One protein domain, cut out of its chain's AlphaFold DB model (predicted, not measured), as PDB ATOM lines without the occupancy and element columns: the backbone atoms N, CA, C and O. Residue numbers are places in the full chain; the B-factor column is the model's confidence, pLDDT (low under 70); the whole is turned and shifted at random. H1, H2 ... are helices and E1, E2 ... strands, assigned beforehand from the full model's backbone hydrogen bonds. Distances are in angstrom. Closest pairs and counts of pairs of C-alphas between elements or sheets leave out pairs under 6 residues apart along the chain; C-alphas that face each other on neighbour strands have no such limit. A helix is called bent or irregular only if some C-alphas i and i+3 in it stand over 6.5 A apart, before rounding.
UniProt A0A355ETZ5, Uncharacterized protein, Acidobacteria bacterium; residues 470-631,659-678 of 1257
ATOM      1  N   TRP A 470     -39.889  32.288  19.740       95.19
ATOM      2  CA  TRP A 470     -39.266  32.853  18.540       95.19
ATOM      3  C   TRP A 470     -40.255  33.546  17.588       95.19
ATOM      4  O   TRP A 470     -39.875  34.520  16.942       95.19
ATOM      5  N   ALA A 471     -41.508  33.084  17.495       93.56
ATOM      6  CA  ALA A 471     -42.556  33.753  16.717       93.56
ATOM      7  C   ALA A 471     -42.911  35.132  17.306       93.56
ATOM      8  O   ALA A 471     -43.025  36.106  16.563       93.56
ATOM      9  N   LEU A 472     -43.031  35.195  18.637       92.06
ATOM     10  CA  LEU A 472     -43.302  36.398  19.433       92.06
ATOM     11  C   LEU A 472     -42.066  37.299  19.617       92.06
ATOM     12  O   LEU A 472     -42.200  38.407  20.123       92.06
ATOM     13  N   ASP A 473     -40.873  36.797  19.276       93.25
ATOM     14  CA  ASP A 473     -39.559  37.323  19.683       93.25
ATOM     15  C   ASP A 473     -39.456  37.657  21.185       93.25
ATOM     16  O   ASP A 473     -38.840  38.642  21.589       93.25
ATOM     17  N   TRP A 474     -40.064  36.815  22.029       90.88
ATOM     18  CA  TRP A 474     -40.119  37.006  23.479       90.88
ATOM     19  C   TRP A 474     -38.717  37.203  24.053       90.88
ATOM     20  O   TRP A 474     -37.847  36.356  23.838       90.88
ATOM     21  N   GLU A 475     -38.491  38.315  24.758       88.50
ATOM     22  CA  GLU A 475     -37.179  38.720  25.294       88.50
ATOM     23  C   GLU A 475     -36.036  38.709  24.251       88.50
ATOM     24  O   GLU A 475     -34.871  38.497  24.591       88.50
ATOM     25  N   ARG A 476     -36.351  38.950  22.967       90.81
ATOM     26  CA  ARG A 476     -35.425  38.843  21.818       90.81
ATOM     27  C   ARG A 476     -34.815  37.452  21.647       90.81
ATOM     28  O   ARG A 476     -33.649  37.303  21.279       90.81
ATOM     29  N   SER A 477     -35.587  36.417  21.970       93.19
ATOM     30  CA  SER A 477     -35.129  35.029  21.901       93.19
ATOM     31  C   SER A 477     -35.064  34.453  20.485       93.19
ATOM     32  O   SER A 477     -34.518  33.355  20.332       93.19
ATOM     33  N   SER A 478     -35.595  35.136  19.460       94.69
ATOM     34  CA  SER A 478     -35.549  34.641  18.080       94.69
ATOM     35  C   SER A 478     -34.104  34.502  17.573       94.69
ATOM     36  O   SER A 478     -33.260  35.370  17.804       94.69
ATOM     37  N   PRO A 479     -33.775  33.437  16.820       95.50
ATOM     38  CA  PRO A 479     -32.422  33.191  16.336       95.50
ATOM     39  C   PRO A 479     -32.104  34.012  15.073       95.50
ATOM     40  O   PRO A 479     -31.374  33.538  14.207       95.50
ATOM     41  N   THR A 480     -32.629  35.235  14.958       91.50
ATOM     42  CA  THR A 480     -32.552  36.107  13.768       91.50
ATOM     43  C   THR A 480     -31.112  36.364  13.294       91.50
ATOM     44  O   THR A 480     -30.854  36.446  12.095       91.50
ATOM     45  N   GLU A 481     -30.138  36.427  14.210       89.62
ATOM     46  CA  GLU A 481     -28.707  36.559  13.870       89.62
ATOM     47  C   GLU A 481     -27.993  35.214  13.621       89.62
ATOM     48  O   GLU A 481     -26.915  35.182  13.029       89.62
ATOM     49  N   ALA A 482     -28.565  34.103  14.095       92.00
ATOM     50  CA  ALA A 482     -27.922  32.788  14.143       92.00
ATOM     51  C   ALA A 482     -28.395  31.826  13.042       92.00
ATOM     52  O   ALA A 482     -27.619  30.991  12.573       92.00
ATOM     53  N   VAL A 483     -29.654  31.947  12.620       93.19
ATOM     54  CA  VAL A 483     -30.261  31.198  11.519       93.19
ATOM     55  C   VAL A 483     -30.553  32.197  10.391       93.19
ATOM     56  O   VAL A 483     -31.504  32.973  10.505       93.19
ATOM     57  N   PRO A 484     -29.739  32.224   9.316       87.69
ATOM     58  CA  PRO A 484     -29.889  33.192   8.232       87.69
ATOM     59  C   PRO A 484     -31.300  33.205   7.640       87.69
ATOM     60  O   PRO A 484     -31.874  32.155   7.350       87.69
ATOM     61  N   GLY A 485     -31.852  34.405   7.481       88.50
ATOM     62  CA  GLY A 485     -33.189  34.623   6.940       88.50
ATOM     63  C   GLY A 485     -34.340  34.408   7.926       88.50
ATOM     64  O   GLY A 485     -35.476  34.660   7.532       88.50
ATOM     65  N   PHE A 486     -34.089  33.988   9.175       93.69
ATOM     66  CA  PHE A 486     -35.138  33.888  10.194       93.69
ATOM     67  C   PHE A 486     -35.730  35.275  10.476       93.69
ATOM     68  O   PHE A 486     -34.995  36.229  10.723       93.69
ATOM     69  N   VAL A 487     -37.058  35.380  10.464       91.00
ATOM     70  CA  VAL A 487     -37.798  36.601  10.809       91.00
ATOM     71  C   VAL A 487     -38.942  36.202  11.737       91.00
ATOM     72  O   VAL A 487     -39.766  35.366  11.368       91.00
ATOM     73  N   SER A 488     -38.984  36.765  12.949       94.44
ATOM     74  CA  SER A 488     -40.120  36.602  13.868       94.44
ATOM     75  C   SER A 488     -41.377  37.263  13.301       94.44
ATOM     76  O   SER A 488     -41.279  38.166  12.471       94.44
ATOM     77  N   VAL A 489     -42.567  36.860  13.753       92.12
ATOM     78  CA  VAL A 489     -43.827  37.413  13.224       92.12
ATOM     79  C   VAL A 489     -43.878  38.926  13.457       92.12
ATOM     80  O   VAL A 489     -44.172  39.666  12.525       92.12
ATOM     81  N   ILE A 490     -43.458  39.392  14.642       91.56
ATOM     82  CA  ILE A 490     -43.422  40.825  14.979       91.56
ATOM     83  C   ILE A 490     -42.355  41.639  14.225       91.56
ATOM     84  O   ILE A 490     -42.441  42.864  14.162       91.56
ATOM     85  N   SER A 491     -41.338  40.977  13.659       90.62
ATOM     86  CA  SER A 491     -40.349  41.606  12.766       90.62
ATOM     87  C   SER A 491     -40.756  41.532  11.291       90.62
ATOM     88  O   SER A 491     -40.186  42.236  10.450       90.62
ATOM     89  N   GLY A 492     -41.718  40.665  10.968       86.25
ATOM     90  CA  GLY A 492     -42.330  40.557   9.655       86.25
ATOM     91  C   GLY A 492     -43.082  41.835   9.296       86.25
ATOM     92  O   GLY A 492     -43.564  42.569  10.153       86.25
ATOM     93  N   ARG A 493     -43.178  42.124   7.999       82.50
ATOM     94  CA  ARG A 493     -43.986  43.239   7.492       82.50
ATOM     95  C   ARG A 493     -45.065  42.680   6.587       82.50
ATOM     96  O   ARG A 493     -44.756  42.295   5.458       82.50
ATOM     97  N   SER A 494     -46.315  42.662   7.058       78.19
ATOM     98  CA  SER A 494     -47.444  42.320   6.188       78.19
ATOM     99  C   SER A 494     -47.525  43.299   5.019       78.19
ATOM    100  O   SER A 494     -47.255  44.498   5.146       78.19
ATOM    101  N   SER A 495     -47.943  42.797   3.861       81.38
ATOM    102  CA  SER A 495     -48.390  43.674   2.785       81.38
ATOM    103  C   SER A 495     -49.713  44.306   3.198       81.38
ATOM    104  O   SER A 495     -50.629  43.601   3.620       81.38
ATOM    105  N   SER A 496     -49.880  45.613   2.970       82.75
ATOM    106  CA  SER A 496     -51.133  46.308   3.297       82.75
ATOM    107  C   SER A 496     -52.368  45.744   2.570       82.75
ATOM    108  O   SER A 496     -53.498  46.093   2.899       82.75
ATOM    109  N   ALA A 497     -52.160  44.878   1.572       83.00
ATOM    110  CA  ALA A 497     -53.197  44.119   0.885       83.00
ATOM    111  C   ALA A 497     -53.855  43.014   1.742       83.00
ATOM    112  O   ALA A 497     -54.916  42.531   1.354       83.00
ATOM    113  N   HIS A 498     -53.251  42.610   2.866       86.69
ATOM    114  CA  HIS A 498     -53.774  41.562   3.754       86.69
ATOM    115  C   HIS A 498     -54.467  42.097   5.011       86.69
ATOM    116  O   HIS A 498     -55.178  41.350   5.671       86.69
ATOM    117  N   CYS A 499     -54.376  43.400   5.284       88.38
ATOM    118  CA  CYS A 499     -54.832  44.013   6.533       88.38
ATOM    119  C   CYS A 499     -56.314  43.865   6.888       88.38
ATOM    120  O   CYS A 499     -56.669  44.019   8.051       88.38
ATOM    121  N   GLU A 500     -57.188  43.627   5.912       87.19
ATOM    122  CA  GLU A 500     -58.594  43.315   6.187       87.19
ATOM    123  C   GLU A 500     -58.711  41.888   6.747       87.19
ATOM    124  O   GLU A 500     -59.254  41.704   7.830       87.19
ATOM    125  N   ALA A 501     -58.073  40.912   6.092       85.00
ATOM    126  CA  ALA A 501     -58.031  39.522   6.543       85.00
ATOM    127  C   ALA A 501     -57.261  39.355   7.866       85.00
ATOM    128  O   ALA A 501     -57.745  38.683   8.770       85.00
ATOM    129  N   ASP A 502     -56.105  40.005   8.022       85.38
ATOM    130  CA  ASP A 502     -55.281  39.900   9.237       85.38
ATOM    131  C   ASP A 502     -56.037  40.407  10.488       85.38
ATOM    132  O   ASP A 502     -55.848  39.878  11.581       85.38
ATOM    133  N   ARG A 503     -56.966  41.365  10.320       83.88
ATOM    134  CA  ARG A 503     -57.872  41.850  11.381       83.88
ATOM    135  C   ARG A 503     -59.091  40.955  11.622       83.88
ATOM    136  O   ARG A 503     -59.659  41.015  12.708       83.88
ATOM    137  N   GLU A 504     -59.509  40.155  10.641       84.81
ATOM    138  CA  GLU A 504     -60.584  39.162  10.797       84.81
ATOM    139  C   GLU A 504     -60.109  37.911  11.559       84.81
ATOM    140  O   GLU A 504     -60.917  37.270  12.230       84.81
ATOM    141  N   VAL A 505     -58.810  37.578  11.502       84.50
ATOM    142  CA  VAL A 505     -58.210  36.398  12.165       84.50
ATOM    143  C   VAL A 505     -57.013  36.741  13.076       84.50
ATOM    144  O   VAL A 505     -55.922  36.188  12.902       84.50
ATOM    145  N   PRO A 506     -57.181  37.635  14.072       77.19
ATOM    146  CA  PRO A 506     -56.070  38.141  14.883       77.19
ATOM    147  C   PRO A 506     -55.468  37.068  15.803       77.19
ATOM    148  O   PRO A 506     -54.288  37.124  16.142       77.19
ATOM    149  N   SER A 507     -56.248  36.054  16.189       80.44
ATOM    150  CA  SER A 507     -55.763  34.921  16.976       80.44
ATOM    151  C   SER A 507     -55.294  33.804  16.048       80.44
ATOM    152  O   SER A 507     -56.067  33.307  15.230       80.44
ATOM    153  N   THR A 508     -54.048  33.346  16.191       82.12
ATOM    154  CA  THR A 508     -53.557  32.150  15.488       82.12
ATOM    155  C   THR A 508     -52.903  31.161  16.442       82.12
ATOM    156  O   THR A 508     -51.948  31.483  17.144       82.12
ATOM    157  N   ARG A 509     -53.355  29.905  16.391       81.56
ATOM    158  CA  ARG A 509     -52.724  28.790  17.102       81.56
ATOM    159  C   ARG A 509     -51.729  28.079  16.195       81.56
ATOM    160  O   ARG A 509     -52.138  27.566  15.156       81.56
ATOM    161  N   ILE A 510     -50.463  27.975  16.611       86.50
ATOM    162  CA  ILE A 510     -49.420  27.195  15.913       86.50
ATOM    163  C   ILE A 510     -49.100  25.880  16.646       86.50
ATOM    164  O   ILE A 510     -49.156  25.834  17.879       86.50
ATOM    165  N   TRP A 511     -48.754  24.816  15.912       87.38
ATOM    166  CA  TRP A 511     -48.405  23.507  16.484       87.38
ATOM    167  C   TRP A 511     -47.618  22.595  15.531       87.38
ATOM    168  O   TRP A 511     -47.726  22.708  14.311       87.38
ATOM    169  N   PHE A 512     -46.880  21.621  16.065       90.44
ATOM    170  CA  PHE A 512     -46.144  20.645  15.252       90.44
ATOM    171  C   PHE A 512     -46.943  19.384  14.914       90.44
ATOM    172  O   PHE A 512     -47.678  18.840  15.734       90.44
ATOM    173  N   GLY A 513     -46.755  18.853  13.708       88.19
ATOM    174  CA  GLY A 513     -47.343  17.570  13.328       88.19
ATOM    175  C   GLY A 513     -46.656  16.923  12.133       88.19
ATOM    176  O   GLY A 513     -45.715  17.468  11.554       88.19
ATOM    177  N   SER A 514     -47.154  15.756  11.720       89.06
ATOM    178  CA  SER A 514     -46.594  15.044  10.572       89.06
ATOM    179  C   SER A 514     -46.851  15.786   9.256       89.06
ATOM    180  O   SER A 514     -48.001  15.977   8.852       89.06
ATOM    181  N   ARG A 515     -45.784  16.123   8.527       89.12
ATOM    182  CA  ARG A 515     -45.846  16.635   7.155       89.12
ATOM    183  C   ARG A 515     -46.416  15.552   6.245       89.12
ATOM    184  O   ARG A 515     -45.784  14.521   6.033       89.12
ATOM    185  N   ARG A 516     -47.598  15.791   5.672       86.19
ATOM    186  CA  ARG A 516     -48.303  14.849   4.781       86.19
ATOM    187  C   ARG A 516     -47.473  14.446   3.557       86.19
ATOM    188  O   ARG A 516     -47.596  13.334   3.049       86.19
ATOM    189  N   GLU A 517     -46.637  15.355   3.077       86.81
ATOM    190  CA  GLU A 517     -45.706  15.155   1.967       86.81
ATOM    191  C   GLU A 517     -44.427  14.445   2.409       86.81
ATOM    192  O   GLU A 517     -43.698  13.969   1.551       86.81
ATOM    193  N   GLY A 518     -44.162  14.359   3.716       92.19
ATOM    194  CA  GLY A 518     -42.950  13.784   4.290       92.19
ATOM    195  C   GLY A 518     -43.032  12.290   4.615       92.19
ATOM    196  O   GLY A 518     -42.064  11.733   5.135       92.19
ATOM    197  N   TYR A 519     -44.156  11.624   4.319       93.50
ATOM    198  CA  TYR A 519     -44.294  10.170   4.432       93.50
ATOM    199  C   TYR A 519     -45.223   9.563   3.366       93.50
ATOM    200  O   TYR A 519     -46.084  10.226   2.787       93.50
ATOM    201  N   ALA A 520     -45.052   8.268   3.093       90.50
ATOM    202  CA  ALA A 520     -45.826   7.521   2.103       90.50
ATOM    203  C   ALA A 520     -45.939   6.044   2.501       90.50
ATOM    204  O   ALA A 520     -45.021   5.477   3.090       90.50
ATOM    205  N   ARG A 521     -47.048   5.376   2.157       89.25
ATOM    206  CA  ARG A 521     -47.202   3.933   2.423       89.25
ATOM    207  C   ARG A 521     -46.572   3.112   1.300       89.25
ATOM    208  O   ARG A 521     -47.139   3.024   0.213       89.25
ATOM    209  N   ALA A 522     -45.448   2.457   1.595       89.12
ATOM    210  CA  ALA A 522     -44.853   1.431   0.735       89.12
ATOM    211  C   ALA A 522     -45.754   0.192   0.620       89.12
ATOM    212  O   ALA A 522     -45.845  -0.436  -0.433       89.12
ATOM    213  N   SER A 523     -46.432  -0.179   1.712       91.12
ATOM    214  CA  SER A 523     -47.335  -1.331   1.747       91.12
ATOM    215  C   SER A 523     -48.430  -1.170   2.810       91.12
ATOM    216  O   SER A 523     -48.559  -0.123   3.450       91.12
ATOM    217  N   ALA A 524     -49.239  -2.215   3.023       88.38
ATOM    218  CA  ALA A 524     -50.204  -2.238   4.121       88.38
ATOM    219  C   ALA A 524     -49.520  -2.063   5.491       88.38
ATOM    220  O   ALA A 524     -50.057  -1.361   6.343       88.38
ATOM    221  N   SER A 525     -48.326  -2.631   5.668       93.25
ATOM    222  CA  SER A 525     -47.535  -2.584   6.899       93.25
ATOM    223  C   SER A 525     -46.171  -1.918   6.703       93.25
ATOM    224  O   SER A 525     -45.244  -2.241   7.434       93.25
ATOM    225  N   GLY A 526     -46.029  -1.020   5.719       94.81
ATOM    226  CA  GLY A 526     -44.757  -0.363   5.405       94.81
ATOM    227  C   GLY A 526     -44.889   1.118   5.064       94.81
ATOM    228  O   GLY A 526     -45.782   1.503   4.302       94.81
ATOM    229  N   LEU A 527     -43.965   1.918   5.593       95.44
ATOM    230  CA  LEU A 527     -43.810   3.355   5.398       95.44
ATOM    231  C   LEU A 527     -42.438   3.685   4.799       95.44
ATOM    232  O   LEU A 527     -41.424   3.091   5.170       95.44
ATOM    233  N   LEU A 528     -42.438   4.691   3.932       95.81
ATOM    234  CA  LEU A 528     -41.279   5.501   3.573       95.81
ATOM    235  C   LEU A 528     -41.436   6.865   4.236       95.81
ATOM    236  O   LEU A 528     -42.557   7.368   4.364       95.81
ATOM    237  N   LEU A 529     -40.316   7.443   4.637       96.75
ATOM    238  CA  LEU A 529     -40.216   8.691   5.375       96.75
ATOM    239  C   LEU A 529     -39.147   9.543   4.689       96.75
ATOM    240  O   LEU A 529     -38.037   9.075   4.446       96.75
ATOM    241  N   SER A 530     -39.489  10.781   4.366       96.00
ATOM    242  CA  SER A 530     -38.509  11.784   3.946       96.00
ATOM    243  C   SER A 530     -37.615  12.189   5.129       96.00
ATOM    244  O   SER A 530     -38.022  11.971   6.276       96.00
ATOM    245  N   PRO A 531     -36.445  12.814   4.903       96.19
ATOM    246  CA  PRO A 531     -35.661  13.457   5.957       96.19
ATOM    247  C   PRO A 531     -36.511  14.315   6.906       96.19
ATOM    248  O   PRO A 531     -36.478  14.068   8.110       96.19
ATOM    249  N   ASN A 532     -37.383  15.185   6.385       95.44
ATOM    250  CA  ASN A 532     -38.243  16.063   7.189       95.44
ATOM    251  C   ASN A 532     -39.715  15.626   7.148       95.44
ATOM    252  O   ASN A 532     -40.503  16.048   6.301       95.44
ATOM    253  N   ALA A 533     -40.102  14.784   8.109       94.31
ATOM    254  CA  ALA A 533     -41.478  14.316   8.275       94.31
ATOM    255  C   ALA A 533     -42.307  15.181   9.240       94.31
ATOM    256  O   ALA A 533     -43.475  14.868   9.468       94.31
ATOM    257  N   THR A 534     -41.740  16.260   9.782       93.69
ATOM    258  CA  THR A 534     -42.438  17.257  10.611       93.69
ATOM    259  C   THR A 534     -42.697  18.531   9.823       93.69
ATOM    260  O   THR A 534     -41.968  18.851   8.884       93.69
ATOM    261  N   ARG A 535     -43.757  19.237  10.201       92.56
ATOM    262  CA  ARG A 535     -44.033  20.615   9.800       92.56
ATOM    263  C   ARG A 535     -44.714  21.370  10.935       92.56
ATOM    264  O   ARG A 535     -45.340  20.748  11.801       92.56
ATOM    265  N   LEU A 536     -44.616  22.688  10.891       92.00
ATOM    266  CA  LEU A 536     -45.455  23.595  11.643       92.00
ATOM    267  C   LEU A 536     -46.816  23.705  10.924       92.00
ATOM    268  O   LEU A 536     -46.940  23.766   9.696       92.00
ATOM    269  N   PHE A 537     -47.876  23.649  11.706       87.88
ATOM    270  CA  PHE A 537     -49.242  23.917  11.292       87.88
ATOM    271  C   PHE A 537     -49.730  25.134  12.054       87.88
ATOM    272  O   PHE A 537     -49.263  25.406  13.160       87.88
ATOM    273  N   ALA A 538     -50.714  25.819  11.488       88.06
ATOM    274  CA  ALA A 538     -51.517  26.749  12.249       88.06
ATOM    275  C   ALA A 538     -52.897  26.923  11.639       88.06
ATOM    276  O   ALA A 538     -53.121  26.568  10.476       88.06
ATOM    277  N   LYS A 539     -53.787  27.509  12.432       85.69
ATOM    278  CA  LYS A 539     -55.084  28.016  11.995       85.69
ATOM    279  C   LYS A 539     -55.391  29.327  12.706       85.69
ATOM    280  O   LYS A 539     -55.076  29.475  13.890       85.69
ATOM    281  N   GLY A 540     -55.984  30.247  11.956       85.12
ATOM    282  CA  GLY A 540     -56.549  31.478  12.487       85.12
ATOM    283  C   GLY A 540     -57.895  31.207  13.148       85.12
ATOM    284  O   GLY A 540     -58.529  30.182  12.891       85.12
ATOM    285  N   SER A 541     -58.336  32.132  13.983       79.69
ATOM    286  CA  SER A 541     -59.671  32.137  14.565       79.69
ATOM    287  C   SER A 541     -60.133  33.590  14.733       79.69
ATOM    288  O   SER A 541     -59.318  34.433  15.128       79.69
ATOM    289  N   PRO A 542     -61.396  33.917  14.407       78.12
ATOM    290  CA  PRO A 542     -61.964  35.215  14.741       78.12
ATOM    291  C   PRO A 542     -62.147  35.338  16.260       78.12
ATOM    292  O   PRO A 542     -62.443  34.361  16.948       78.12
ATOM    293  N   LEU A 543     -62.035  36.556  16.795       65.19
ATOM    294  CA  LEU A 543     -62.439  36.826  18.179       65.19
ATOM    295  C   LEU A 543     -63.959  36.656  18.307       65.19
ATOM    296  O   LEU A 543     -64.709  37.228  17.518       65.19
ATOM    297  N   GLY A 544     -64.425  35.914  19.314       56.38
ATOM    298  CA  GLY A 544     -65.857  35.773  19.599       56.38
ATOM    299  C   GLY A 544     -66.275  34.393  20.105       56.38
ATOM    300  O   GLY A 544     -65.464  33.479  20.254       56.38
ATOM    301  N   SER A 545     -67.589  34.211  20.267       40.75
ATOM    302  CA  SER A 545     -68.233  32.889  20.361       40.75
ATOM    303  C   SER A 545     -68.000  32.025  19.119       40.75
ATOM    304  O   SER A 545     -68.029  30.797  19.195       40.75
ATOM    305  N   ASP A 546     -67.749  32.674  17.984       48.47
ATOM    306  CA  ASP A 546     -67.602  32.046  16.674       48.47
ATOM    307  C   ASP A 546     -66.178  31.495  16.461       48.47
ATOM    308  O   ASP A 546     -65.919  30.809  15.474       48.47
ATOM    309  N   ALA A 547     -65.282  31.681  17.444       57.41
ATOM    310  CA  ALA A 547     -63.900  31.191  17.469       57.41
ATOM    311  C   ALA A 547     -63.742  29.662  17.287       57.41
ATOM    312  O   ALA A 547     -62.629  29.158  17.121       57.41
ATOM    313  N   SER A 548     -64.851  28.913  17.310       59.44
ATOM    314  CA  SER A 548     -64.900  27.488  16.963       59.44
ATOM    315  C   SER A 548     -64.617  27.189  15.480       59.44
ATOM    316  O   SER A 548     -64.194  26.074  15.164       59.44
ATOM    317  N   GLU A 549     -64.800  28.155  14.571       72.94
ATOM    318  CA  GLU A 549     -64.408  28.003  13.164       72.94
ATOM    319  C   GLU A 549     -62.917  28.329  12.979       72.94
ATOM    320  O   GLU A 549     -62.523  29.457  12.691       72.94
ATOM    321  N   GLU A 550     -62.063  27.311  13.135       76.75
ATOM    322  CA  GLU A 550     -60.636  27.435  12.828       76.75
ATOM    323  C   GLU A 550     -60.405  27.575  11.299       76.75
ATOM    324  O   GLU A 550     -60.640  26.633  10.529       76.75
ATOM    325  N   VAL A 551     -59.887  28.724  10.860       86.81
ATOM    326  CA  VAL A 551     -59.704  29.131   9.450       86.81
ATOM    327  C   VAL A 551     -58.220  29.217   9.041       86.81
ATOM    328  O   VAL A 551     -57.323  28.829   9.792       86.81
ATOM    329  N   GLU A 552     -57.919  29.673   7.817       87.06
ATOM    330  CA  GLU A 552     -56.535  29.977   7.417       87.06
ATOM    331  C   GLU A 552     -55.999  31.152   8.272       87.06
ATOM    332  O   GLU A 552     -56.748  32.099   8.511       87.06
ATOM    333  N   PRO A 553     -54.762  31.086   8.804       89.75
ATOM    334  CA  PRO A 553     -54.217  32.137   9.667       89.75
ATOM    335  C   PRO A 553     -53.839  33.409   8.896       89.75
ATOM    336  O   PRO A 553     -53.803  33.407   7.663       89.75
ATOM    337  N   SER A 554     -53.524  34.479   9.635       88.94
ATOM    338  CA  SER A 554     -53.095  35.770   9.075       88.94
ATOM    339  C   SER A 554     -51.899  35.634   8.123       88.94
ATOM    340  O   SER A 554     -51.085  34.711   8.233       88.94
ATOM    341  N   ALA A 555     -51.764  36.564   7.177       89.38
ATOM    342  CA  ALA A 555     -50.695  36.567   6.183       89.38
ATOM    343  C   ALA A 555     -49.298  36.668   6.822       89.38
ATOM    344  O   ALA A 555     -48.376  35.982   6.374       89.38
ATOM    345  N   GLU A 556     -49.162  37.451   7.897       88.88
ATOM    346  CA  GLU A 556     -47.950  37.545   8.727       88.88
ATOM    347  C   GLU A 556     -47.540  36.170   9.272       88.88
ATOM    348  O   GLU A 556     -46.416  35.700   9.081       88.88
ATOM    349  N   MET A 557     -48.489  35.473   9.897       90.12
ATOM    350  CA  MET A 557     -48.241  34.174  10.510       90.12
ATOM    351  C   MET A 557     -48.034  33.076   9.452       90.12
ATOM    352  O   MET A 557     -47.177  32.207   9.614       90.12
ATOM    353  N   LEU A 558     -48.737  33.140   8.315       89.69
ATOM    354  CA  LEU A 558     -48.472  32.293   7.148       89.69
ATOM    355  C   LEU A 558     -47.046  32.470   6.618       89.69
ATOM    356  O   LEU A 558     -46.439  31.471   6.229       89.69
ATOM    357  N   GLN A 559     -46.512  33.695   6.578       88.62
ATOM    358  CA  GLN A 559     -45.137  33.949   6.139       88.62
ATOM    359  C   GLN A 559     -44.140  33.246   7.068       88.62
ATOM    360  O   GLN A 559     -43.318  32.460   6.591       88.62
ATOM    361  N   PHE A 560     -44.287  33.433   8.383       92.75
ATOM    362  CA  PHE A 560     -43.479  32.763   9.406       92.75
ATOM    363  C   PHE A 560     -43.521  31.230   9.282       92.75
ATOM    364  O   PHE A 560     -42.479  30.579   9.205       92.75
ATOM    365  N   ILE A 561     -44.716  30.639   9.177       91.94
ATOM    366  CA  ILE A 561     -44.889  29.179   9.075       91.94
ATOM    367  C   ILE A 561     -44.302  28.627   7.777       91.94
ATOM    368  O   ILE A 561     -43.659  27.578   7.787       91.94
ATOM    369  N   ARG A 562     -44.514  29.310   6.645       89.44
ATOM    370  CA  ARG A 562     -43.972  28.883   5.345       89.44
ATOM    371  C   ARG A 562     -42.451  28.927   5.348       89.44
ATOM    372  O   ARG A 562     -41.839  27.998   4.826       89.44
ATOM    373  N   TRP A 563     -41.862  29.964   5.941       91.94
ATOM    374  CA  TRP A 563     -40.420  30.063   6.122       91.94
ATOM    375  C   TRP A 563     -39.905  28.925   7.023       91.94
ATOM    376  O   TRP A 563     -39.005  28.189   6.622       91.94
ATOM    377  N   TRP A 564     -40.554  28.683   8.167       94.69
ATOM    378  CA  TRP A 564     -40.212  27.594   9.093       94.69
ATOM    379  C   TRP A 564     -40.233  26.210   8.421       94.69
ATOM    380  O   TRP A 564     -39.294  25.427   8.547       94.69
ATOM    381  N   ASP A 565     -41.302  25.893   7.683       92.44
ATOM    382  CA  ASP A 565     -41.489  24.604   6.998       92.44
ATOM    383  C   ASP A 565     -40.504  24.364   5.846       92.44
ATOM    384  O   ASP A 565     -40.279  23.215   5.433       92.44
ATOM    385  N   GLN A 566     -39.960  25.447   5.294       90.69
ATOM    386  CA  GLN A 566     -38.922  25.424   4.274       90.69
ATOM    387  C   GLN A 566     -37.540  25.233   4.919       90.69
ATOM    388  O   GLN A 566     -36.813  24.340   4.491       90.69
ATOM    389  N   HIS A 567     -37.233  25.967   5.994       93.75
ATOM    390  CA  HIS A 567     -35.927  25.980   6.674       93.75
ATOM    391  C   HIS A 567     -35.835  25.071   7.918       93.75
ATOM    392  O   HIS A 567     -35.024  25.288   8.825       93.75
ATOM    393  N   TYR A 568     -36.664  24.025   7.982       94.94
ATOM    394  CA  TYR A 568     -36.721  23.113   9.132       94.94
ATOM    395  C   TYR A 568     -35.368  22.436   9.424       94.94
ATOM    396  O   TYR A 568     -35.029  22.210  10.584       94.94
ATOM    397  N   SER A 569     -34.580  22.120   8.389       93.19
ATOM    398  CA  SER A 569     -33.264  21.480   8.540       93.19
ATOM    399  C   SER A 569     -32.227  22.424   9.146       93.19
ATOM    400  O   SER A 569     -31.414  21.998   9.966       93.19
ATOM    401  N   GLU A 570     -32.262  23.704   8.786       93.06
ATOM    402  CA  GLU A 570     -31.421  24.757   9.348       93.06
ATOM    403  C   GLU A 570     -31.789  25.021  10.814       93.06
ATOM    404  O   GLU A 570     -30.907  25.027  11.674       93.06
ATOM    405  N   ILE A 571     -33.089  25.116  11.117       95.44
ATOM    406  CA  ILE A 571     -33.608  25.224  12.489       95.44
ATOM    407  C   ILE A 571     -33.159  24.030  13.345       95.44
ATOM    408  O   ILE A 571     -32.615  24.230  14.429       95.44
ATOM    409  N   ALA A 572     -33.318  22.798  12.852       95.06
ATOM    410  CA  ALA A 572     -32.909  21.581  13.558       95.06
ATOM    411  C   ALA A 572     -31.382  21.420  13.684       95.06
ATOM    412  O   ALA A 572     -30.901  20.743  14.588       95.06
ATOM    413  N   THR A 573     -30.605  22.054  12.802       92.81
ATOM    414  CA  THR A 573     -29.139  22.117  12.919       92.81
ATOM    415  C   THR A 573     -28.708  23.121  13.993       92.81
ATOM    416  O   THR A 573     -27.708  22.895  14.679       92.81
ATOM    417  N   TRP A 574     -29.452  24.217  14.164       95.38
ATOM    418  CA  TRP A 574     -29.215  25.190  15.229       95.38
ATOM    419  C   TRP A 574     -29.653  24.658  16.599       95.38
ATOM    420  O   TRP A 574     -28.832  24.616  17.519       95.38
ATOM    421  N   GLU A 575     -30.907  24.209  16.707       97.06
ATOM    422  CA  GLU A 575     -31.540  23.642  17.903       97.06
ATOM    423  C   GLU A 575     -31.891  22.151  17.678       97.06
ATOM    424  O   GLU A 575     -32.948  21.833  17.116       97.06
ATOM    425  N   PRO A 576     -31.017  21.215  18.113       96.12
ATOM    426  CA  PRO A 576     -31.159  19.784  17.847       96.12
ATOM    427  C   PRO A 576     -32.452  19.138  18.353       96.12
ATOM    428  O   PRO A 576     -32.837  18.088  17.834       96.12
ATOM    429  N   GLN A 577     -33.161  19.729  19.322       97.06
ATOM    430  CA  GLN A 577     -34.441  19.182  19.783       97.06
ATOM    431  C   GLN A 577     -35.500  19.122  18.667       97.06
ATOM    432  O   GLN A 577     -36.363  18.245  18.714       97.06
ATOM    433  N   TYR A 578     -35.421  19.961  17.625       97.31
ATOM    434  CA  TYR A 578     -36.293  19.816  16.449       97.31
ATOM    435  C   TYR A 578     -35.946  18.580  15.605       97.31
ATOM    436  O   TYR A 578     -36.842  17.904  15.100       97.31
ATOM    437  N   ASP A 579     -34.671  18.201  15.512       96.12
ATOM    438  CA  ASP A 579     -34.266  16.960  14.841       96.12
ATOM    439  C   ASP A 579     -34.783  15.729  15.619       96.12
ATOM    440  O   ASP A 579     -35.275  14.766  15.018       96.12
ATOM    441  N   LEU A 580     -34.780  15.798  16.960       97.06
ATOM    442  CA  LEU A 580     -35.419  14.796  17.817       97.06
ATOM    443  C   LEU A 580     -36.942  14.770  17.629       97.06
ATOM    444  O   LEU A 580     -37.495  13.694  17.399       97.06
ATOM    445  N   LEU A 581     -37.622  15.922  17.653       96.81
ATOM    446  CA  LEU A 581     -39.060  16.039  17.370       96.81
ATOM    447  C   LEU A 581     -39.419  15.383  16.029       96.81
ATOM    448  O   LEU A 581     -40.394  14.633  15.945       96.81
ATOM    449  N   ASN A 582     -38.594  15.589  15.003       96.81
ATOM    450  CA  ASN A 582     -38.755  14.949  13.706       96.81
ATOM    451  C   ASN A 582     -38.655  13.420  13.778       96.81
ATOM    452  O   ASN A 582     -39.499  12.730  13.199       96.81
ATOM    453  N   GLN A 583     -37.728  12.864  14.562       97.19
ATOM    454  CA  GLN A 583     -37.736  11.424  14.831       97.19
ATOM    455  C   GLN A 583     -38.972  10.984  15.639       97.19
ATOM    456  O   GLN A 583     -39.568   9.956  15.311       97.19
ATOM    457  N   LEU A 584     -39.426  11.747  16.639       96.00
ATOM    458  CA  LEU A 584     -40.632  11.419  17.415       96.00
ATOM    459  C   LEU A 584     -41.892  11.365  16.530       96.00
ATOM    460  O   LEU A 584     -42.691  10.430  16.651       96.00
ATOM    461  N   MET A 585     -42.039  12.294  15.578       94.31
ATOM    462  CA  MET A 585     -43.112  12.263  14.575       94.31
ATOM    463  C   MET A 585     -43.001  11.029  13.671       94.31
ATOM    464  O   MET A 585     -43.986  10.314  13.466       94.31
ATOM    465  N   LYS A 586     -41.795  10.704  13.186       96.12
ATOM    466  CA  LYS A 586     -41.545   9.500  12.374       96.12
ATOM    467  C   LYS A 586     -41.935   8.217  13.105       96.12
ATOM    468  O   LYS A 586     -42.650   7.391  12.544       96.12
ATOM    469  N   TRP A 587     -41.531   8.049  14.361       96.75
ATOM    470  CA  TRP A 587     -41.865   6.855  15.146       96.75
ATOM    471  C   TRP A 587     -43.342   6.792  15.561       96.75
ATOM    472  O   TRP A 587     -43.912   5.698  15.603       96.75
ATOM    473  N   THR A 588     -44.001   7.939  15.738       93.25
ATOM    474  CA  THR A 588     -45.466   8.022  15.871       93.25
ATOM    475  C   THR A 588     -46.168   7.483  14.618       93.25
ATOM    476  O   THR A 588     -47.063   6.639  14.725       93.25
ATOM    477  N   LEU A 589     -45.697   7.847  13.416       91.75
ATOM    478  CA  LEU A 589     -46.192   7.277  12.154       91.75
ATOM    479  C   LEU A 589     -45.928   5.760  12.056       91.75
ATOM    480  O   LEU A 589     -46.814   5.019  11.622       91.75
ATOM    481  N   VAL A 590     -44.760   5.266  12.498       95.12
ATOM    482  CA  VAL A 590     -44.455   3.818  12.541       95.12
ATOM    483  C   VAL A 590     -45.452   3.059  13.418       95.12
ATOM    484  O   VAL A 590     -45.960   2.013  12.999       95.12
ATOM    485  N   ARG A 591     -45.785   3.586  14.602       93.25
ATOM    486  CA  ARG A 591     -46.825   3.003  15.456       93.25
ATOM    487  C   ARG A 591     -48.186   3.017  14.756       93.25
ATOM    488  O   ARG A 591     -48.797   1.957  14.638       93.25
ATOM    489  N   GLY A 592     -48.636   4.162  14.239       88.31
ATOM    490  CA  GLY A 592     -49.941   4.291  13.573       88.31
ATOM    491  C   GLY A 592     -50.099   3.377  12.344       88.31
ATOM    492  O   GLY A 592     -51.171   2.811  12.105       88.31
ATOM    493  N   MET A 593     -49.011   3.143  11.601       92.81
ATOM    494  CA  MET A 593     -48.930   2.119  10.555       92.81
ATOM    495  C   MET A 593     -49.122   0.708  11.125       92.81
ATOM    496  O   MET A 593     -49.933  -0.052  10.594       92.81
ATOM    497  N   ALA A 594     -48.383   0.339  12.176       92.12
ATOM    498  CA  ALA A 594     -48.463  -0.989  12.783       92.12
ATOM    499  C   ALA A 594     -49.850  -1.262  13.400       92.12
ATOM    500  O   ALA A 594     -50.348  -2.386  13.307       92.12
ATOM    501  N   GLU A 595     -50.506  -0.243  13.960       88.06
ATOM    502  CA  GLU A 595     -51.900  -0.289  14.419       88.06
ATOM    503  C   GLU A 595     -52.869  -0.509  13.258       88.06
ATOM    504  O   GLU A 595     -53.625  -1.479  13.254       88.06
ATOM    505  N   THR A 596     -52.789   0.327  12.220       84.38
ATOM    506  CA  THR A 596     -53.658   0.247  11.033       84.38
ATOM    507  C   THR A 596     -53.486  -1.066  10.258       84.38
ATOM    508  O   THR A 596     -54.424  -1.541   9.620       84.38
ATOM    509  N   ALA A 597     -52.303  -1.679  10.312       87.88
ATOM    510  CA  ALA A 597     -52.030  -2.990   9.726       87.88
ATOM    511  C   ALA A 597     -52.479  -4.180  10.601       87.88
ATOM    512  O   ALA A 597     -52.350  -5.321  10.159       87.88
ATOM    513  N   ASN A 598     -52.951  -3.941  11.832       91.56
ATOM    514  CA  ASN A 598     -53.143  -4.951  12.882       91.56
ATOM    515  C   ASN A 598     -51.879  -5.810  13.125       91.56
ATOM    516  O   ASN A 598     -51.931  -7.032  13.270       91.56
ATOM    517  N   GLN A 599     -50.715  -5.159  13.123       94.25
ATOM    518  CA  GLN A 599     -49.395  -5.780  13.247       94.25
ATOM    519  C   GLN A 599     -48.570  -5.256  14.427       94.25
ATOM    520  O   GLN A 599     -47.393  -5.587  14.504       94.25
ATOM    521  N   LEU A 600     -49.164  -4.537  15.392       93.38
ATOM    522  CA  LEU A 600     -48.504  -4.058  16.626       93.38
ATOM    523  C   LEU A 600     -47.567  -5.073  17.314       93.38
ATOM    524  O   LEU A 600     -46.622  -4.677  17.987       93.38
ATOM    525  N   ALA A 601     -47.792  -6.377  17.137       95.62
ATOM    526  CA  ALA A 601     -46.894  -7.429  17.606       95.62
ATOM    527  C   ALA A 601     -45.435  -7.302  17.096       95.62
ATOM    528  O   ALA A 601     -44.537  -7.824  17.750       95.62
ATOM    529  N   CYS A 602     -45.167  -6.591  15.990       97.06
ATOM    530  CA  CYS A 602     -43.803  -6.248  15.558       97.06
ATOM    531  C   CYS A 602     -43.072  -5.309  16.531       97.06
ATOM    532  O   CYS A 602     -41.846  -5.331  16.561       97.06
ATOM    533  N   LEU A 603     -43.804  -4.525  17.332       97.06
ATOM    534  CA  LEU A 603     -43.277  -3.578  18.320       97.06
ATOM    535  C   LEU A 603     -43.319  -4.122  19.761       97.06
ATOM    536  O   LEU A 603     -42.769  -3.499  20.662       97.06
ATOM    537  N   ALA A 604     -43.903  -5.304  19.999       95.88
ATOM    538  CA  ALA A 604     -44.117  -5.868  21.341       95.88
ATOM    539  C   ALA A 604     -42.828  -6.179  22.140       95.88
ATOM    540  O   ALA A 604     -42.884  -6.515  23.321       95.88
ATOM    541  N   PHE A 605     -41.644  -6.067  21.526       96.44
ATOM    542  CA  PHE A 605     -40.375  -6.112  22.262       96.44
ATOM    543  C   PHE A 605     -40.138  -4.848  23.116       96.44
ATOM    544  O   PHE A 605     -39.337  -4.902  24.049       96.44
ATOM    545  N   LEU A 606     -40.845  -3.746  22.829       96.56
ATOM    546  CA  LEU A 606     -40.786  -2.474  23.558       96.56
ATOM    547  C   LEU A 606     -41.614  -2.478  24.850       96.56
ATOM    548  O   LEU A 606     -41.281  -1.743  25.774       96.56
ATOM    549  N   ASP A 607     -42.615  -3.360  24.971       92.88
ATOM    550  CA  ASP A 607     -43.485  -3.481  26.160       92.88
ATOM    551  C   ASP A 607     -42.712  -3.803  27.461       92.88
ATOM    552  O   ASP A 607     -43.265  -3.722  28.556       92.88
ATOM    553  N   ARG A 608     -41.435  -4.202  27.349       94.38
ATOM    554  CA  ARG A 608     -40.539  -4.556  28.464       94.38
ATOM    555  C   ARG A 608     -39.562  -3.451  28.861       94.38
ATOM    556  O   ARG A 608     -38.822  -3.641  29.822       94.38
ATOM    557  N   ILE A 609     -39.501  -2.360  28.103       96.00
ATOM    558  CA  ILE A 609     -38.615  -1.235  28.398       96.00
ATOM    559  C   ILE A 609     -39.295  -0.360  29.435       96.00
ATOM    560  O   ILE A 609     -40.435   0.076  29.235       96.00
ATOM    561  N   ASP A 610     -38.617  -0.145  30.561       94.06
ATOM    562  CA  ASP A 610     -39.097   0.815  31.539       94.06
ATOM    563  C   ASP A 610     -38.824   2.235  31.042       94.06
ATOM    564  O   ASP A 610     -37.773   2.504  30.475       94.06
ATOM    565  N   VAL A 611     -39.806   3.116  31.187       93.62
ATOM    566  CA  VAL A 611     -39.789   4.458  30.596       93.62
ATOM    567  C   VAL A 611     -39.890   5.446  31.739       93.62
ATOM    568  O   VAL A 611     -40.885   5.430  32.469       93.62
ATOM    569  N   GLN A 612     -38.887   6.315  31.870       92.75
ATOM    570  CA  GLN A 612     -38.877   7.382  32.865       92.75
ATOM    571  C   GLN A 612     -40.112   8.276  32.693       92.75
ATOM    572  O   GLN A 612     -40.384   8.782  31.606       92.75
ATOM    573  N   ARG A 613     -40.879   8.416  33.780       90.38
ATOM    574  CA  ARG A 613     -42.177   9.123  33.852       90.38
ATOM    575  C   ARG A 613     -42.219  10.208  34.932       90.38
ATOM    576  O   ARG A 613     -43.285  10.679  35.305       90.38
ATOM    577  N   GLY A 614     -41.050  10.539  35.479       88.69
ATOM    578  CA  GLY A 614     -40.873  11.510  36.558       88.69
ATOM    579  C   GLY A 614     -40.312  12.852  36.097       88.69
ATOM    580  O   GLY A 614     -39.858  13.617  36.948       88.69
ATOM    581  N   TRP A 615     -40.278  13.118  34.786       93.06
ATOM    582  CA  TRP A 615     -39.878  14.428  34.290       93.06
ATOM    583  C   TRP A 615     -40.942  15.476  34.606       93.06
ATOM    584  O   TRP A 615     -42.144  15.219  34.534       93.06
ATOM    585  N   ARG A 616     -40.446  16.658  34.948       89.81
ATOM    586  CA  ARG A 616     -41.137  17.938  34.871       89.81
ATOM    587  C   ARG A 616     -40.251  18.843  34.029       89.81
ATOM    588  O   ARG A 616     -39.029  18.670  34.064       89.81
ATOM    589  N   PHE A 617     -40.840  19.783  33.305       92.31
ATOM    590  CA  PHE A 617     -40.083  20.611  32.367       92.31
ATOM    591  C   PHE A 617     -38.981  21.445  33.036       92.31
ATOM    592  O   PHE A 617     -37.884  21.528  32.493       92.31
ATOM    593  N   ASP A 618     -39.234  21.967  34.243       90.12
ATOM    594  CA  ASP A 618     -38.247  22.698  35.053       90.12
ATOM    595  C   ASP A 618     -36.954  21.884  35.255       90.12
ATOM    596  O   ASP A 618     -35.877  22.301  34.830       90.12
ATOM    597  N   ARG A 619     -37.069  20.666  35.795       92.12
ATOM    598  CA  ARG A 619     -35.933  19.742  35.946       92.12
ATOM    599  C   ARG A 619     -35.356  19.284  34.606       92.12
ATOM    600  O   ARG A 619     -34.151  19.085  34.498       92.12
ATOM    601  N   TRP A 620     -36.198  19.051  33.600       95.19
ATOM    602  CA  TRP A 620     -35.725  18.567  32.303       95.19
ATOM    603  C   TRP A 620     -34.798  19.592  31.640       95.19
ATOM    604  O   TRP A 620     -33.710  19.213  31.222       95.19
ATOM    605  N   VAL A 621     -35.157  20.883  31.633       94.62
ATOM    606  CA  VAL A 621     -34.285  21.954  31.115       94.62
ATOM    607  C   VAL A 621     -32.977  22.049  31.914       94.62
ATOM    608  O   VAL A 621     -31.912  22.154  31.310       94.62
ATOM    609  N   GLU A 622     -33.026  21.950  33.249       93.38
ATOM    610  CA  GLU A 622     -31.824  21.937  34.106       93.38
ATOM    611  C   GLU A 622     -30.861  20.776  33.779       93.38
ATOM    612  O   GLU A 622     -29.642  20.950  33.826       93.38
ATOM    613  N   GLU A 623     -31.385  19.596  33.429       95.75
ATOM    614  CA  GLU A 623     -30.584  18.412  33.083       95.75
ATOM    615  C   GLU A 623     -30.099  18.391  31.614       95.75
ATOM    616  O   GLU A 623     -29.286  17.534  31.261       95.75
ATOM    617  N   HIS A 624     -30.519  19.347  30.772       95.31
ATOM    618  CA  HIS A 624     -30.139  19.450  29.352       95.31
ATOM    619  C   HIS A 624     -29.375  20.762  29.052       95.31
ATOM    620  O   HIS A 624     -29.889  21.659  28.383       95.31
ATOM    621  N   PRO A 625     -28.107  20.905  29.491       94.50
ATOM    622  CA  PRO A 625     -27.302  22.118  29.277       94.50
ATOM    623  C   PRO A 625     -26.860  22.345  27.816       94.50
ATOM    624  O   PRO A 625     -26.123  23.285  27.533       94.50
ATOM    625  N   ASN A 626     -27.231  21.450  26.895       91.94
ATOM    626  CA  ASN A 626     -26.939  21.525  25.461       91.94
ATOM    627  C   ASN A 626     -28.066  22.162  24.629       91.94
ATOM    628  O   ASN A 626     -27.901  22.294  23.415       91.94
ATOM    629  N   LEU A 627     -29.190  22.523  25.254       95.50
ATOM    630  CA  LEU A 627     -30.245  23.325  24.634       95.50
ATOM    631  C   LEU A 627     -29.679  24.691  24.197       95.50
ATOM    632  O   LEU A 627     -28.733  25.206  24.790       95.50
ATOM    633  N   ARG A 628     -30.221  25.302  23.138       94.81
ATOM    634  CA  ARG A 628     -29.822  26.664  22.734       94.81
ATOM    635  C   ARG A 628     -30.537  27.725  23.542       94.81
ATOM    636  O   ARG A 628     -29.935  28.734  23.901       94.81
ATOM    637  N   TRP A 629     -31.819  27.502  23.812       93.31
ATOM    638  CA  TRP A 629     -32.634  28.417  24.595       93.31
ATOM    639  C   TRP A 629     -32.661  28.002  26.073       93.31
ATOM    640  O   TRP A 629     -33.056  26.882  26.397       93.31
ATOM    641  N   HIS A 630     -32.269  28.942  26.939       89.69
ATOM    642  CA  HIS A 630     -32.240  28.845  28.407       89.69
ATOM    643  C   HIS A 630     -32.893  30.076  29.075       89.69
ATOM    644  O   HIS A 630     -32.493  30.488  30.164       89.69
ATOM    645  N   GLY A 631     -33.849  30.717  28.395       87.44
ATOM    646  CA  GLY A 631     -34.540  31.891  28.930       87.44
ATOM    647  C   GLY A 631     -35.412  31.561  30.152       87.44
ATOM    648  O   GLY A 631     -35.686  30.388  30.433       87.44
ATOM    649  N   GLY A 659     -51.770  49.904  12.742       77.44
ATOM    650  CA  GLY A 659     -52.198  49.864  14.130       77.44
ATOM    651  C   GLY A 659     -51.134  49.183  14.985       77.44
ATOM    652  O   GLY A 659     -50.205  48.564  14.470       77.44
ATOM    653  N   VAL A 660     -51.275  49.298  16.301       70.62
ATOM    654  CA  VAL A 660     -50.474  48.498  17.229       70.62
ATOM    655  C   VAL A 660     -51.193  47.168  17.443       70.62
ATOM    656  O   VAL A 660     -52.417  47.147  17.595       70.62
ATOM    657  N   ALA A 661     -50.443  46.074  17.388       76.94
ATOM    658  CA  ALA A 661     -50.924  44.725  17.619       76.94
ATOM    659  C   ALA A 661     -50.035  43.997  18.631       76.94
ATOM    660  O   ALA A 661     -48.866  44.340  18.834       76.94
ATOM    661  N   ARG A 662     -50.602  42.950  19.227       73.12
ATOM    662  CA  ARG A 662     -49.916  41.968  20.062       73.12
ATOM    663  C   ARG A 662     -50.288  40.576  19.582       73.12
ATOM    664  O   ARG A 662     -51.425  40.340  19.181       73.12
ATOM    665  N   LEU A 663     -49.329  39.662  19.631       73.94
ATOM    666  CA  LEU A 663     -49.578  38.242  19.438       73.94
ATOM    667  C   LEU A 663     -49.684  37.567  20.800       73.94
ATOM    668  O   LEU A 663     -48.812  37.730  21.650       73.94
ATOM    669  N   GLU A 664     -50.730  36.771  20.975       64.50
ATOM    670  CA  GLU A 664     -50.981  36.004  22.193       64.50
ATOM    671  C   GLU A 664     -51.034  34.513  21.858       64.50
ATOM    672  O   GLU A 664     -51.666  34.087  20.887       64.50
ATOM    673  N   GLY A 665     -50.306  33.710  22.633       55.84
ATOM    674  CA  GLY A 665     -50.012  32.319  22.305       55.84
ATOM    675  C   GLY A 665     -50.643  31.315  23.262       55.84
ATOM    676  O   GLY A 665     -50.100  31.067  24.335       55.84
ATOM    677  N   GLY A 666     -51.712  30.655  22.806       51.47
ATOM    678  CA  GLY A 666     -52.146  29.337  23.289       51.47
ATOM    679  C   GLY A 666     -51.676  28.209  22.357       51.47
ATOM    680  O   GLY A 666     -51.257  28.450  21.221       51.47
ATOM    681  N   VAL A 667     -51.727  26.952  22.811       41.31
ATOM    682  CA  VAL A 667     -51.086  25.820  22.115       41.31
ATOM    683  C   VAL A 667     -51.999  24.601  22.056       41.31
ATOM    684  O   VAL A 667     -52.496  24.148  23.080       41.31
ATOM    685  N   SER A 668     -52.124  23.953  20.897       42.88
ATOM    686  CA  SER A 668     -52.649  22.573  20.851       42.88
ATOM    687  C   SER A 668     -52.232  21.843  19.577       42.88
ATOM    688  O   SER A 668     -52.316  22.426  18.496       42.88
ATOM    689  N   LEU A 669     -51.826  20.570  19.669       47.25
ATOM    690  CA  LEU A 669     -51.532  19.749  18.486       47.25
ATOM    691  C   LEU A 669     -52.800  19.400  17.673       47.25
ATOM    692  O   LEU A 669     -53.933  19.614  18.107       47.25
ATOM    693  N   ALA A 670     -52.590  18.850  16.474       43.59
ATOM    694  CA  ALA A 670     -53.632  18.260  15.632       43.59
ATOM    695  C   ALA A 670     -54.338  17.086  16.336       43.59
ATOM    696  O   ALA A 670     -53.702  16.285  17.023       43.59
ATOM    697  N   GLY A 671     -55.646  16.959  16.111       48.66
ATOM    698  CA  GLY A 671     -56.456  15.895  16.700       48.66
ATOM    699  C   GLY A 671     -56.227  14.536  16.032       48.66
ATOM    700  O   GLY A 671     -55.769  14.434  14.893       48.66
ATOM    701  N   GLN A 672     -56.612  13.453  16.713       52.84
ATOM    702  CA  GLN A 672     -56.482  12.086  16.186       52.84
ATOM    703  C   GLN A 672     -57.213  11.884  14.837       52.84
ATOM    704  O   GLN A 672     -56.742  11.118  13.986       52.84
ATOM    705  N   ALA A 673     -58.301  12.627  14.604       53.53
ATOM    706  CA  ALA A 673     -59.051  12.658  13.351       53.53
ATOM    707  C   ALA A 673     -58.178  12.970  12.113       53.53
ATOM    708  O   ALA A 673     -58.361  12.344  11.062       53.53
ATOM    709  N   ASP A 674     -57.181  13.856  12.241       50.47
ATOM    710  CA  ASP A 674     -56.315  14.280  11.131       50.47
ATOM    711  C   ASP A 674     -55.448  13.130  10.590       50.47
ATOM    712  O   ASP A 674     -55.190  13.040   9.387       50.47
ATOM    713  N   PHE A 675     -55.060  12.178  11.447       49.97
ATOM    714  CA  PHE A 675     -54.315  10.982  11.039       49.97
ATOM    715  C   PHE A 675     -55.200   9.936  10.343       49.97
ATOM    716  O   PHE A 675     -54.725   9.183   9.486       49.97
ATOM    717  N   GLY A 676     -56.485   9.865  10.705       49.28
ATOM    718  CA  GLY A 676     -57.421   8.852  10.212       49.28
ATOM    719  C   GLY A 676     -57.903   9.082   8.777       49.28
ATOM    720  O   GLY A 676     -58.155   8.116   8.053       49.28
ATOM    721  N   ALA A 677     -58.005  10.344   8.351       50.75
ATOM    722  CA  ALA A 677     -58.607  10.740   7.074       50.75
ATOM    723  C   ALA A 677     -57.683  10.598   5.845       50.75
ATOM    724  O   ALA A 677     -58.107  10.832   4.708       50.75
ATOM    725  N   LEU A 678     -56.406  10.253   6.034       52.19
ATOM    726  CA  LEU A 678     -55.397  10.422   4.989       52.19
ATOM    727  C   LEU A 678     -55.371   9.241   3.993       52.19
ATOM    728  O   LEU A 678     -55.042   8.109   4.363       52.19
TER     729      LEU A 678
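This is residues 470 to 631 and 659 to 678 of the 1257 residues of an uncharacterized protein of Acidobacteria bacterium (UniProt A0A355ETZ5). A long two-stranded ribbon, E1 with E4, runs through the middle, with H3 packed alongside E4 and the longest helix, H5, packed on the end of the ribbon where E1 ends and E4 begins. H5 reaches on from there to a small hairpin, E2 with E3, while residues 604 to 620 stick out as a loose arm leading into H6, which is set off from the rest. The printed part has 182 residues, with seven named helices and five named strands in the order H1 E1 E2 E3 E4 H2 H3 H4 H5 H6 E5 H7; both two-stranded sheets are antiparallel. The class is mixed, helices and strands, though named elements hold only 89 residues, under half. The whole is only just compact, close to loose, with a radius of gyration of the C-alphas of 18.9 A and spans of 58 by 40 by 31 A.

Look first at E1, residues 507 to 514, and E4, residues 534 to 541: antiparallel neighbours at 155 degrees, with N 511 and O 537 at 2.9 A and N 537 and O 511 at 2.8 A, within hydrogen-bond range. Next find H3, residues 555 to 566; it has 7 pairs of C-alphas within 8 A with E4, the closest being the C-alphas of Arg 535 and Asp 565, 5.5 A apart. H5, residues 577 to 596, comes closest to E4 at the C-alphas of Thr 534 and Asn 582, 5.3 A apart, and to E1 at those of Ser 514 and Met 585, 6.0 A apart. Farther along H5, the C-alpha of Met 593 is 7.1 A from that of Gly 526 in E3, residues 526 to 529, their closest pair. E3 forms an antiparallel hairpin with E2, residues 519 to 523, where N 520 and O 528 are 2.9 A apart, within hydrogen-bond range. H1, residues 499 to 504, only just touches H3, with 3 pairs of C-alphas within 8 A; the closest are Asp 502 and Ala 555 at 6.4 A, their lines about perpendicular at 89 degrees, and H3 takes part with residues 555 to 556 alone. H4, residues 568 to 574, and H5 touch only at the corner, closest at the C-alphas of Ala 572 and Tyr 578, 4.8 A apart, with a steep tilt of 45 degrees, opposite ways; H5 takes part with residues 578 to 579 alone. H2, residues 545 to 548, is irregular, its C-alphas 545 and 548 being 7.2 A apart, and it touches no helix. H6, residues 617 to 623, H7, residues 672 to 676, and E5, residues 659 to 661, are each apart from the other named elements, and E5 pairs with no named strand. In H3, H4, H5 and H6 every O i to N i+4 pair is within hydrogen-bond range; H1 has 1 of 2, H7 has 0 of 1 but 2 of 2 for O i to N i+3, and H2 is too short for an i+4 pair.

Find C-alpha 499 at (-54.832, 44.013, 6.533), where H1 begins. E1 covers 22.8 A from first to last C-alpha and E4 23.1 A, E2 12.2 A and E3 10.1 A. H3 covers 16.3 A; H5 runs 28.4 A from C-alpha 577 at (-34.441, 19.182, 19.783) to C-alpha 596 at (-53.658, 0.247, 11.033). H7 ends at C-alpha 676, (-57.421, 8.852, 10.212).

The two C-alphas farthest apart, Phe 605 and Gly 659, are 57.8 A apart. Residues 632 to 658 are not printed, and C-alphas 631 and 659 are 29.2 A apart across the cut. Of the links that are printed whole, H5 to H6 is long, with 20 residues. The mean pLDDT of the printed part is 86.0, with low confidence, under 70, at residues 543 to 548 and 664 to 678.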